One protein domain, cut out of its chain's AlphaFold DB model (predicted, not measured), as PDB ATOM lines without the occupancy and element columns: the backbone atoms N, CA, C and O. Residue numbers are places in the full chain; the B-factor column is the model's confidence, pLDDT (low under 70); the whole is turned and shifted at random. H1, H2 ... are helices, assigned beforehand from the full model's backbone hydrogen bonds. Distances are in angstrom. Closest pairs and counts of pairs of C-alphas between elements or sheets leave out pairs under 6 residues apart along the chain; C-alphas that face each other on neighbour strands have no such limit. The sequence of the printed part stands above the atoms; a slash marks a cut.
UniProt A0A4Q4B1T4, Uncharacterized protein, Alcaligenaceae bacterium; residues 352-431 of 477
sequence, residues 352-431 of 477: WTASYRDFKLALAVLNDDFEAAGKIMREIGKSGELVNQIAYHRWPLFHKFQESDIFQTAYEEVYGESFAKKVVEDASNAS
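AT A GLANCE: This is residues 352 to 431 of the 477 residues of an uncharacterized protein of Alcaligenaceae bacterium (UniProt A0A4Q4B1T4). Three helices, H1, H2 and H4, stand side by side with H2 in the middle, and H5 leaves H4 nearly at a right angle, its residues 424 to 431 sticking out. You have 80 printed residues with five named helices, H1 to H5 in order, and no named strand: all helix. The whole is compact, radius of gyration of the C-alphas 12.4 A, spanning 43 by 23 by 22 A.

HOW THE PARTS SIT: Find H1, residues 357 to 366, and H2, 370 to 380: this helical hairpin touches closest at C-alphas 364 and 373, 5.1 A, at a shallow tilt of 17 degrees. H2 touches H4, residues 405 to 415, the same way at 5 degrees, a shallow tilt; C-alphas 374 and 410 are closest, 5.7 A. H5, residues 419 to 431, only just touches H4, with residue 419 alone and 3 pairs of C-alphas within 8 A; C-alphas 408 and 419 are closest, 6.4 A, and the lines are about perpendicular, 75 degrees. H3, residues 389 to 394, is near H4 and H5. In these five helices every O i to N i+4 pair is within hydrogen-bond range.

IN THESE COORDINATES: Start at C-alpha 357, (-24.595, -18.368, 22.985); H1 runs 14.1 A, H2 14.9 A, H3 9.0 A, H4 15.4 A and H5 18.8 A, to C-alpha 431 at (8.412, -25.069, 12.083).

THE WHOLE: The printed part has no cut and no long link; residue 431 alone is under pLDDT 70.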
ATOM      1  N   TRP A 352     -26.684 -14.477  33.538       91.31
ATOM      2  CA  TRP A 352     -26.305 -14.952  32.211       91.31
ATOM      3  C   TRP A 352     -27.490 -15.261  31.290       91.31
ATOM      4  O   TRP A 352     -27.265 -15.606  30.124       91.31
ATOM      5  N   THR A 353     -28.734 -15.147  31.761       85.25
ATOM      6  CA  THR A 353     -29.941 -15.597  31.038       85.25
ATOM      7  C   THR A 353     -30.051 -15.003  29.628       85.25
ATOM      8  O   THR A 353     -30.264 -15.740  28.654       85.25
ATOM      9  N   ALA A 354     -29.797 -13.698  29.504       81.56
ATOM     10  CA  ALA A 354     -29.845 -12.927  28.261       81.56
ATOM     11  C   ALA A 354     -28.485 -12.799  27.538       81.56
ATOM     12  O   ALA A 354     -28.264 -11.848  26.795       81.56
ATOM     13  N   SER A 355     -27.547 -13.728  27.756       87.19
ATOM     14  CA  SER A 355     -26.219 -13.666  27.122       87.19
ATOM     15  C   SER A 355     -26.185 -14.326  25.746       87.19
ATOM     16  O   SER A 355     -26.949 -15.261  25.476       87.19
ATOM     17  N   TYR A 356     -25.222 -13.905  24.918       91.50
ATOM     18  CA  TYR A 356     -24.846 -14.604  23.688       91.50
ATOM     19  C   TYR A 356     -24.592 -16.093  23.940       91.50
ATOM     20  O   TYR A 356     -24.158 -16.497  25.026       91.50
ATOM     21  N   ARG A 357     -24.845 -16.918  22.918       94.19
ATOM     22  CA  ARG A 357     -24.595 -18.368  22.985       94.19
ATOM     23  C   ARG A 357     -23.140 -18.670  23.329       94.19
ATOM     24  O   ARG A 357     -22.887 -19.599  24.080       94.19
ATOM     25  N   ASP A 358     -22.218 -17.832  22.878       95.00
ATOM     26  CA  ASP A 358     -20.787 -17.876  23.173       95.00
ATOM     27  C   ASP A 358     -20.496 -17.858  24.684       95.00
ATOM     28  O   ASP A 358     -19.705 -18.657  25.183       95.00
ATOM     29  N   PHE A 359     -21.196 -17.015  25.452       96.00
ATOM     30  CA  PHE A 359     -21.076 -17.016  26.913       96.00
ATOM     31  C   PHE A 359     -21.728 -18.248  27.541       96.00
ATOM     32  O   PHE A 359     -21.196 -18.791  28.505       96.00
ATOM     33  N   LYS A 360     -22.841 -18.741  26.985       95.38
ATOM     34  CA  LYS A 360     -23.467 -19.991  27.453       95.38
ATOM     35  C   LYS A 360     -22.545 -21.193  27.240       95.38
ATOM     36  O   LYS A 360     -22.432 -22.030  28.132       95.38
ATOM     37  N   LEU A 361     -21.833 -21.234  26.113       97.62
ATOM     38  CA  LEU A 361     -20.777 -22.209  25.851       97.62
ATOM     39  C   LEU A 361     -19.662 -22.095  26.895       97.62
ATOM     40  O   LEU A 361     -19.282 -23.101  27.487       97.62
ATOM     41  N   ALA A 362     -19.178 -20.880  27.172       97.19
ATOM     42  CA  ALA A 362     -18.150 -20.668  28.188       97.19
ATOM     43  C   ALA A 362     -18.585 -21.164  29.574       97.19
ATOM     44  O   ALA A 362     -17.810 -21.833  30.251       97.19
ATOM     45  N   LEU A 363     -19.831 -20.910  29.979       96.50
ATOM     46  CA  LEU A 363     -20.382 -21.399  31.246       96.50
ATOM     47  C   LEU A 363     -20.464 -22.926  31.296       96.50
ATOM     48  O   LEU A 363     -20.102 -23.508  32.316       96.50
ATOM     49  N   ALA A 364     -20.922 -23.571  30.220       97.19
ATOM     50  CA  ALA A 364     -20.981 -25.028  30.144       97.19
ATOM     51  C   ALA A 364     -19.577 -25.639  30.288       97.19
ATOM     52  O   ALA A 364     -19.361 -26.514  31.123       97.19
ATOM     53  N   VAL A 365     -18.593 -25.090  29.567       97.69
ATOM     54  CA  VAL A 365     -17.187 -25.516  29.651       97.69
ATOM     55  C   VAL A 365     -16.601 -25.282  31.049       97.69
ATOM     56  O   VAL A 365     -15.943 -26.161  31.603       97.69
ATOM     57  N   LEU A 366     -16.851 -24.121  31.660       96.31
ATOM     58  CA  LEU A 366     -16.342 -23.804  32.997       96.31
ATOM     59  C   LEU A 366     -16.968 -24.665  34.101       96.31
ATOM     60  O   LEU A 366     -16.300 -24.906  35.107       96.31
ATOM     61  N   ASN A 367     -18.186 -25.169  33.903       94.69
ATOM     62  CA  ASN A 367     -18.855 -26.101  34.815       94.69
ATOM     63  C   ASN A 367     -18.603 -27.586  34.484       94.69
ATOM     64  O   ASN A 367     -19.205 -28.445  35.122       94.69
ATOM     65  N   ASP A 368     -17.732 -27.884  33.514       96.00
ATOM     66  CA  ASP A 368     -17.456 -29.243  33.017       96.00
ATOM     67  C   ASP A 368     -18.691 -29.980  32.458       96.00
ATOM     68  O   ASP A 368     -18.692 -31.204  32.324       96.00
ATOM     69  N   ASP A 369     -19.734 -29.242  32.065       97.44
ATOM     70  CA  ASP A 369     -20.892 -29.781  31.347       97.44
ATOM     71  C   ASP A 369     -20.570 -29.866  29.849       97.44
ATOM     72  O   ASP A 369     -21.003 -29.054  29.022       97.44
ATOM     73  N   PHE A 370     -19.717 -30.830  29.503       98.25
ATOM     74  CA  PHE A 370     -19.220 -30.990  28.137       98.25
ATOM     75  C   PHE A 370     -20.299 -31.436  27.148       98.25
ATOM     76  O   PHE A 370     -20.201 -31.103  25.969       98.25
ATOM     77  N   GLU A 371     -21.354 -32.109  27.612       98.31
ATOM     78  CA  GLU A 371     -22.507 -32.464  26.778       98.31
ATOM     79  C   GLU A 371     -23.260 -31.206  26.329       98.31
ATOM     80  O   GLU A 371     -23.487 -30.996  25.130       98.31
ATOM     81  N   ALA A 372     -23.585 -30.311  27.271       98.12
ATOM     82  CA  ALA A 372     -24.180 -29.026  26.932       98.12
ATOM     83  C   ALA A 372     -23.230 -28.176  26.077       98.12
ATOM     84  O   ALA A 372     -23.671 -27.580  25.092       98.12
ATOM     85  N   ALA A 373     -21.931 -28.157  26.394       98.31
ATOM     86  CA  ALA A 373     -20.932 -27.427  25.614       98.31
ATOM     87  C   ALA A 373     -20.887 -27.900  24.152       98.31
ATOM     88  O   ALA A 373     -20.941 -27.074  23.241       98.31
ATOM     89  N   GLY A 374     -20.866 -29.215  23.906       98.19
ATOM     90  CA  GLY A 374     -20.878 -29.785  22.556       98.19
ATOM     91  C   GLY A 374     -22.151 -29.448  21.783       98.19
ATOM     92  O   GLY A 374     -22.093 -29.098  20.603       98.19
ATOM     93  N   LYS A 375     -23.314 -29.474  22.447       98.31
ATOM     94  CA  LYS A 375     -24.577 -29.035  21.838       98.31
ATOM     95  C   LYS A 375     -24.535 -27.555  21.448       98.31
ATOM     96  O   LYS A 375     -24.849 -27.225  20.308       98.31
ATOM     97  N   ILE A 376     -24.120 -26.676  22.362       98.06
ATOM     98  CA  ILE A 376     -24.062 -25.229  22.107       98.06
ATOM     99  C   ILE A 376     -23.038 -24.914  21.008       98.06
ATOM    100  O   ILE A 376     -23.308 -24.083  20.147       98.06
ATOM    101  N   MET A 377     -21.897 -25.609  20.981       98.06
ATOM    102  CA  MET A 377     -20.892 -25.486  19.921       98.06
ATOM    103  C   MET A 377     -21.488 -25.750  18.528       98.06
ATOM    104  O   MET A 377     -21.266 -24.961  17.611       98.06
ATOM    105  N   ARG A 378     -22.307 -26.799  18.373       98.00
ATOM    106  CA  ARG A 378     -23.027 -27.078  17.114       98.00
ATOM    107  C   ARG A 378     -24.037 -25.987  16.760       98.00
ATOM    108  O   ARG A 378     -24.166 -25.631  15.595       98.00
ATOM    109  N   GLU A 379     -24.749 -25.459  17.756       97.12
ATOM    110  CA  GLU A 379     -25.733 -24.381  17.574       97.12
ATOM    111  C   GLU A 379     -25.098 -23.031  17.207       97.12
ATOM    112  O   GLU A 379     -25.752 -22.204  16.566       97.12
ATOM    113  N   ILE A 380     -23.857 -22.786  17.636       96.75
ATOM    114  CA  ILE A 380     -23.046 -21.641  17.198       96.75
ATOM    115  C   ILE A 380     -22.584 -21.856  15.751       96.75
ATOM    116  O   ILE A 380     -22.619 -20.932  14.942       96.75
ATOM    117  N   GLY A 381     -22.190 -23.082  15.399       95.88
ATOM    118  CA  GLY A 381     -21.673 -23.396  14.072       95.88
ATOM    119  C   GLY A 381     -20.277 -22.806  13.850       95.88
ATOM    120  O   GLY A 381     -19.456 -22.755  14.765       95.88
ATOM    121  N   LYS A 382     -19.976 -22.388  12.614       94.06
ATOM    122  CA  LYS A 382     -18.609 -21.995  12.218       94.06
ATOM    123  C   LYS A 382     -18.133 -20.680  12.844       94.06
ATOM    124  O   LYS A 382     -16.927 -20.531  13.062       94.06
ATOM    125  N   SER A 383     -19.053 -19.751  13.106       92.38
ATOM    126  CA  SER A 383     -18.764 -18.438  13.688       92.38
ATOM    127  C   SER A 383     -19.915 -17.991  14.582       92.38
ATOM    128  O   SER A 383     -21.048 -17.883  14.115       92.38
ATOM    129  N   GLY A 384     -19.602 -17.717  15.845       91.25
ATOM    130  CA  GLY A 384     -20.451 -16.977  16.771       91.25
ATOM    131  C   GLY A 384     -20.072 -15.499  16.832       91.25
ATOM    132  O   GLY A 384     -19.321 -15.006  15.989       91.25
ATOM    133  N   GLU A 385     -20.579 -14.814  17.856       91.62
ATOM    134  CA  GLU A 385     -20.281 -13.398  18.117       91.62
ATOM    135  C   GLU A 385     -18.853 -13.202  18.653       91.62
ATOM    136  O   GLU A 385     -18.213 -12.187  18.392       91.62
ATOM    137  N   LEU A 386     -18.345 -14.174  19.423       90.31
ATOM    138  CA  LEU A 386     -17.033 -14.121  20.080       90.31
ATOM    139  C   LEU A 386     -16.170 -15.346  19.766       90.31
ATOM    140  O   LEU A 386     -14.940 -15.272  19.784       90.31
ATOM    141  N   VAL A 387     -16.803 -16.494  19.525       93.50
ATOM    142  CA  VAL A 387     -16.138 -17.776  19.318       93.50
ATOM    143  C   VAL A 387     -16.145 -18.123  17.837       93.50
ATOM    144  O   VAL A 387     -17.186 -18.296  17.210       93.50
ATOM    145  N   ASN A 388     -14.948 -18.283  17.288       93.12
ATOM    146  CA  ASN A 388     -14.706 -18.794  15.946       93.12
ATOM    147  C   ASN A 388     -13.723 -19.975  16.009       93.12
ATOM    148  O   ASN A 388     -13.292 -20.387  17.091       93.12
ATOM    149  N   GLN A 389     -13.331 -20.504  14.849       94.44
ATOM    150  CA  GLN A 389     -12.413 -21.644  14.780       94.44
ATOM    151  C   GLN A 389     -11.112 -21.381  15.554       94.44
ATOM    152  O   GLN A 389     -10.692 -22.214  16.350       94.44
ATOM    153  N   ILE A 390     -10.514 -20.196  15.397       91.50
ATOM    154  CA  ILE A 390      -9.262 -19.816  16.068       91.50
ATOM    155  C   ILE A 390      -9.437 -19.807  17.591       91.50
ATOM    156  O   ILE A 390      -8.545 -20.259  18.312       91.50
ATOM    157  N   ALA A 391     -10.583 -19.339  18.094       93.31
ATOM    158  CA  ALA A 391     -10.881 -19.354  19.523       93.31
ATOM    159  C   ALA A 391     -10.868 -20.785  20.086       93.31
ATOM    160  O   ALA A 391     -10.267 -21.010  21.135       93.31
ATOM    161  N   TYR A 392     -11.428 -21.760  19.358       95.38
ATOM    162  CA  TYR A 392     -11.373 -23.173  19.747       95.38
ATOM    163  C   TYR A 392      -9.965 -23.756  19.781       95.38
ATOM    164  O   TYR A 392      -9.789 -24.764  20.445       95.38
ATOM    165  N   HIS A 393      -8.977 -23.163  19.108       92.50
ATOM    166  CA  HIS A 393      -7.574 -23.596  19.178       92.50
ATOM    167  C   HIS A 393      -6.785 -22.857  20.258       92.50
ATOM    168  O   HIS A 393      -5.942 -23.447  20.929       92.50
ATOM    169  N   ARG A 394      -7.042 -21.556  20.421       90.62
ATOM    170  CA  ARG A 394      -6.147 -20.654  21.161       90.62
ATOM    171  C   ARG A 394      -6.676 -20.174  22.501       90.62
ATOM    172  O   ARG A 394      -5.853 -19.800  23.334       90.62
ATOM    173  N   TRP A 395      -7.992 -20.142  22.720       95.44
ATOM    174  CA  TRP A 395      -8.556 -19.627  23.968       95.44
ATOM    175  C   TRP A 395      -8.370 -20.663  25.087       95.44
ATOM    176  O   TRP A 395      -8.929 -21.759  24.994       95.44
ATOM    177  N   PRO A 396      -7.662 -20.330  26.190       96.00
ATOM    178  CA  PRO A 396      -7.485 -21.250  27.318       96.00
ATOM    179  C   PRO A 396      -8.774 -21.799  27.945       96.00
ATOM    180  O   PRO A 396      -8.716 -22.805  28.649       96.00
ATOM    181  N   LEU A 397      -9.928 -21.182  27.668       97.25
ATOM    182  CA  LEU A 397     -11.251 -21.664  28.064       97.25
ATOM    183  C   LEU A 397     -11.458 -23.133  27.683       97.25
ATOM    184  O   LEU A 397     -11.929 -23.924  28.495       97.25
ATOM    185  N   PHE A 398     -11.059 -23.509  26.468       97.12
ATOM    186  CA  PHE A 398     -11.319 -24.837  25.922       97.12
ATOM    187  C   PHE A 398     -10.252 -25.873  26.288       97.12
ATOM    188  O   PHE A 398     -10.373 -27.019  25.865       97.12
ATOM    189  N   HIS A 399      -9.252 -25.517  27.108       91.75
ATOM    190  CA  HIS A 399      -8.098 -26.367  27.428       91.75
ATOM    191  C   HIS A 399      -8.478 -27.807  27.811       91.75
ATOM    192  O   HIS A 399      -7.839 -28.743  27.340       91.75
ATOM    193  N   LYS A 400      -9.508 -27.983  28.650       94.94
ATOM    194  CA  LYS A 400     -10.004 -29.310  29.056       94.94
ATOM    195  C   LYS A 400     -11.084 -29.875  28.152       94.94
ATOM    196  O   LYS A 400     -11.124 -31.081  27.944       94.94
ATOM    197  N   PHE A 401     -11.914 -29.021  27.569       97.56
ATOM    198  CA  PHE A 401     -12.964 -29.469  26.664       97.56
ATOM    199  C   PHE A 401     -12.387 -30.106  25.391       97.56
ATOM    200  O   PHE A 401     -12.882 -31.141  24.956       97.56
ATOM    201  N   GLN A 402     -11.279 -29.568  24.866       95.94
ATOM    202  CA  GLN A 402     -10.550 -30.113  23.714       95.94
ATOM    203  C   GLN A 402     -10.074 -31.561  23.910       95.94
ATOM    204  O   GLN A 402      -9.933 -32.297  22.934       95.94
ATOM    205  N   GLU A 403      -9.831 -31.981  25.157       94.69
ATOM    206  CA  GLU A 403      -9.410 -33.347  25.496       94.69
ATOM    207  C   GLU A 403     -10.576 -34.360  25.406       94.69
ATOM    208  O   GLU A 403     -10.338 -35.564  25.477       94.69
ATOM    209  N   SER A 404     -11.827 -33.901  25.263       97.06
ATOM    210  CA  SER A 404     -13.024 -34.755  25.254       97.06
ATOM    211  C   SER A 404     -13.413 -35.246  23.857       97.06
ATOM    212  O   SER A 404     -13.336 -34.502  22.880       97.06
ATOM    213  N   ASP A 405     -13.945 -36.472  23.775       97.44
ATOM    214  CA  ASP A 405     -14.510 -37.013  22.529       97.44
ATOM    215  C   ASP A 405     -15.681 -36.153  22.018       97.44
ATOM    216  O   ASP A 405     -15.829 -35.957  20.813       97.44
ATOM    217  N   ILE A 406     -16.468 -35.572  22.937       97.94
ATOM    218  CA  ILE A 406     -17.602 -34.691  22.619       97.94
ATOM    219  C   ILE A 406     -17.139 -33.490  21.791       97.94
ATOM    220  O   ILE A 406     -17.751 -33.174  20.769       97.94
ATOM    221  N   PHE A 407     -16.049 -32.838  22.204       98.12
ATOM    222  CA  PHE A 407     -15.475 -31.731  21.447       98.12
ATOM    223  C   PHE A 407     -14.977 -32.183  20.076       98.12
ATOM    224  O   PHE A 407     -15.282 -31.528  19.085       98.12
ATOM    225  N   GLN A 408     -14.240 -33.297  20.003       97.38
ATOM    226  CA  GLN A 408     -13.676 -33.784  18.738       97.38
ATOM    227  C   GLN A 408     -14.779 -34.038  17.701       97.38
ATOM    228  O   GLN A 408     -14.675 -33.582  16.564       97.38
ATOM    229  N   THR A 409     -15.868 -34.693  18.117       98.00
ATOM    230  CA  THR A 409     -17.038 -34.935  17.266       98.00
ATOM    231  C   THR A 409     -17.750 -33.636  16.883       98.00
ATOM    232  O   THR A 409     -17.995 -33.407  15.701       98.00
ATOM    233  N   ALA A 410     -18.052 -32.758  17.846       98.00
ATOM    234  CA  ALA A 410     -18.737 -31.494  17.563       98.00
ATOM    235  C   ALA A 410     -17.912 -30.574  16.643       98.00
ATOM    236  O   ALA A 410     -18.469 -29.910  15.771       98.00
ATOM    237  N   TYR A 411     -16.587 -30.558  16.801       98.06
ATOM    238  CA  TYR A 411     -15.676 -29.801  15.947       98.06
ATOM    239  C   TYR A 411     -15.694 -30.312  14.505       98.06
ATOM    240  O   TYR A 411     -15.845 -29.514  13.580       98.06
ATOM    241  N   GLU A 412     -15.573 -31.628  14.305       97.50
ATOM    242  CA  GLU A 412     -15.580 -32.230  12.968       97.50
ATOM    243  C   GLU A 412     -16.922 -32.020  12.253       97.50
ATOM    244  O   GLU A 412     -16.939 -31.682  11.072       97.50
ATOM    245  N   GLU A 413     -18.045 -32.115  12.967       97.62
ATOM    246  CA  GLU A 413     -19.374 -31.824  12.415       97.62
ATOM    247  C   GLU A 413     -19.527 -30.359  11.968       97.62
ATOM    248  O   GLU A 413     -20.139 -30.082  10.936       97.62
ATOM    249  N   VAL A 414     -18.970 -29.410  12.727       97.38
ATOM    250  CA  VAL A 414     -19.085 -27.970  12.441       97.38
ATOM    251  C   VAL A 414     -18.144 -27.528  11.317       97.38
ATOM    252  O   VAL A 414     -18.540 -26.755  10.437       97.38
ATOM    253  N   TYR A 415     -16.891 -27.985  11.344       95.81
ATOM    254  CA  TYR A 415     -15.838 -27.508  10.442       95.81
ATOM    255  C   TYR A 415     -15.570 -28.443   9.257       95.81
ATOM    256  O   TYR A 415     -14.993 -28.002   8.266       95.81
ATOM    257  N   GLY A 416     -16.049 -29.688   9.304       95.56
ATOM    258  CA  GLY A 416     -15.840 -30.691   8.257       95.56
ATOM    259  C   GLY A 416     -14.424 -31.274   8.232       95.56
ATOM    260  O   GLY A 416     -14.046 -31.924   7.260       95.56
ATOM    261  N   GLU A 417     -13.627 -31.026   9.272       93.94
ATOM    262  CA  GLU A 417     -12.260 -31.519   9.410       93.94
ATOM    263  C   GLU A 417     -11.938 -31.869  10.867       93.94
ATOM    264  O   GLU A 417     -12.480 -31.285  11.805       93.94
ATOM    265  N   SER A 418     -11.014 -32.811  11.063       94.19
ATOM    266  CA  SER A 418     -10.556 -33.197  12.399       94.19
ATOM    267  C   SER A 418      -9.723 -32.088  13.048       94.19
ATOM    268  O   SER A 418      -8.760 -31.595  12.454       94.19
ATOM    269  N   PHE A 419     -10.021 -31.771  14.312       93.62
ATOM    270  CA  PHE A 419      -9.232 -30.833  15.116       93.62
ATOM    271  C   PHE A 419      -7.753 -31.235  15.180       93.62
ATOM    272  O   PHE A 419      -6.875 -30.404  14.961       93.62
ATOM    273  N   ALA A 420      -7.465 -32.521  15.410       89.62
ATOM    274  CA  ALA A 420      -6.097 -33.031  15.483       89.62
ATOM    275  C   ALA A 420      -5.332 -32.836  14.166       89.62
ATOM    276  O   ALA A 420      -4.162 -32.456  14.188       89.62
ATOM    277  N   LYS A 421      -5.992 -33.052  13.019       88.75
ATOM    278  CA  LYS A 421      -5.384 -32.811  11.705       88.75
ATOM    279  C   LYS A 421      -5.014 -31.336  11.543       88.75
ATOM    280  O   LYS A 421      -3.889 -31.040  11.152       88.75
ATOM    281  N   LYS A 422      -5.920 -30.431  11.921       88.69
ATOM    282  CA  LYS A 422      -5.682 -28.988  11.840       88.69
ATOM    283  C   LYS A 422      -4.509 -28.537  12.715       88.69
ATOM    284  O   LYS A 422      -3.663 -27.779  12.258       88.69
ATOM    285  N   VAL A 423      -4.409 -29.067  13.936       87.94
ATOM    286  CA  VAL A 423      -3.277 -28.791  14.839       87.94
ATOM    287  C   VAL A 423      -1.944 -29.245  14.234       87.94
ATOM    288  O   VAL A 423      -0.948 -28.537  14.363       87.94
ATOM    289  N   VAL A 424      -1.908 -30.404  13.566       87.94
ATOM    290  CA  VAL A 424      -0.693 -30.894  12.890       87.94
ATOM    291  C   VAL A 424      -0.302 -29.981  11.729       87.94
ATOM    292  O   VAL A 424       0.866 -29.619  11.625       87.94
ATOM    293  N   GLU A 425      -1.258 -29.567  10.895       84.88
ATOM    294  CA  GLU A 425      -1.007 -28.624   9.797       84.88
ATOM    295  C   GLU A 425      -0.442 -27.291  10.310       84.88
ATOM    296  O   GLU A 425       0.567 -26.802   9.798       84.88
ATOM    297  N   ASP A 426      -1.040 -26.731  11.363       82.62
ATOM    298  CA  ASP A 426      -0.585 -25.477  11.965       82.62
ATOM    299  C   ASP A 426       0.831 -25.614  12.563       82.62
ATOM    300  O   ASP A 426       1.656 -24.706  12.424       82.62
ATOM    301  N   ALA A 427       1.152 -26.759  13.177       80.88
ATOM    302  CA  ALA A 427       2.487 -27.041  13.706       80.88
ATOM    303  C   ALA A 427       3.548 -27.181  12.600       80.88
ATOM    304  O   ALA A 427       4.663 -26.680  12.756       80.88
ATOM    305  N   SER A 428       3.207 -27.828  11.480       80.00
ATOM    306  CA  SER A 428       4.091 -27.940  10.314       80.00
ATOM    307  C   SER A 428       4.382 -26.587   9.668       80.00
ATOM    308  O   SER A 428       5.494 -26.367   9.202       80.00
ATOM    309  N   ASN A 429       3.422 -25.662   9.670       76.31
ATOM    310  CA  ASN A 429       3.645 -24.313   9.148       76.31
ATOM    311  C   ASN A 429       4.564 -23.493  10.068       76.31
ATOM    312  O   ASN A 429       5.465 -22.807   9.592       76.31
ATOM    313  N   ALA A 430       4.404 -23.616  11.390       71.69
ATOM    314  CA  ALA A 430       5.225 -22.881  12.353       71.69
ATOM    315  C   ALA A 430       6.708 -23.308  12.363       71.69
ATOM    316  O   ALA A 430       7.588 -22.477  12.587       71.69
ATOM    317  N   SER A 431       7.019 -24.590  12.126       60.66
ATOM    318  CA  SER A 431       8.412 -25.069  12.083       60.66
ATOM    319  C   SER A 431       9.190 -24.528  10.879       60.66
ATOM    320  O   SER A 431      10.390 -24.261  10.995       60.66
TER     321      SER A 431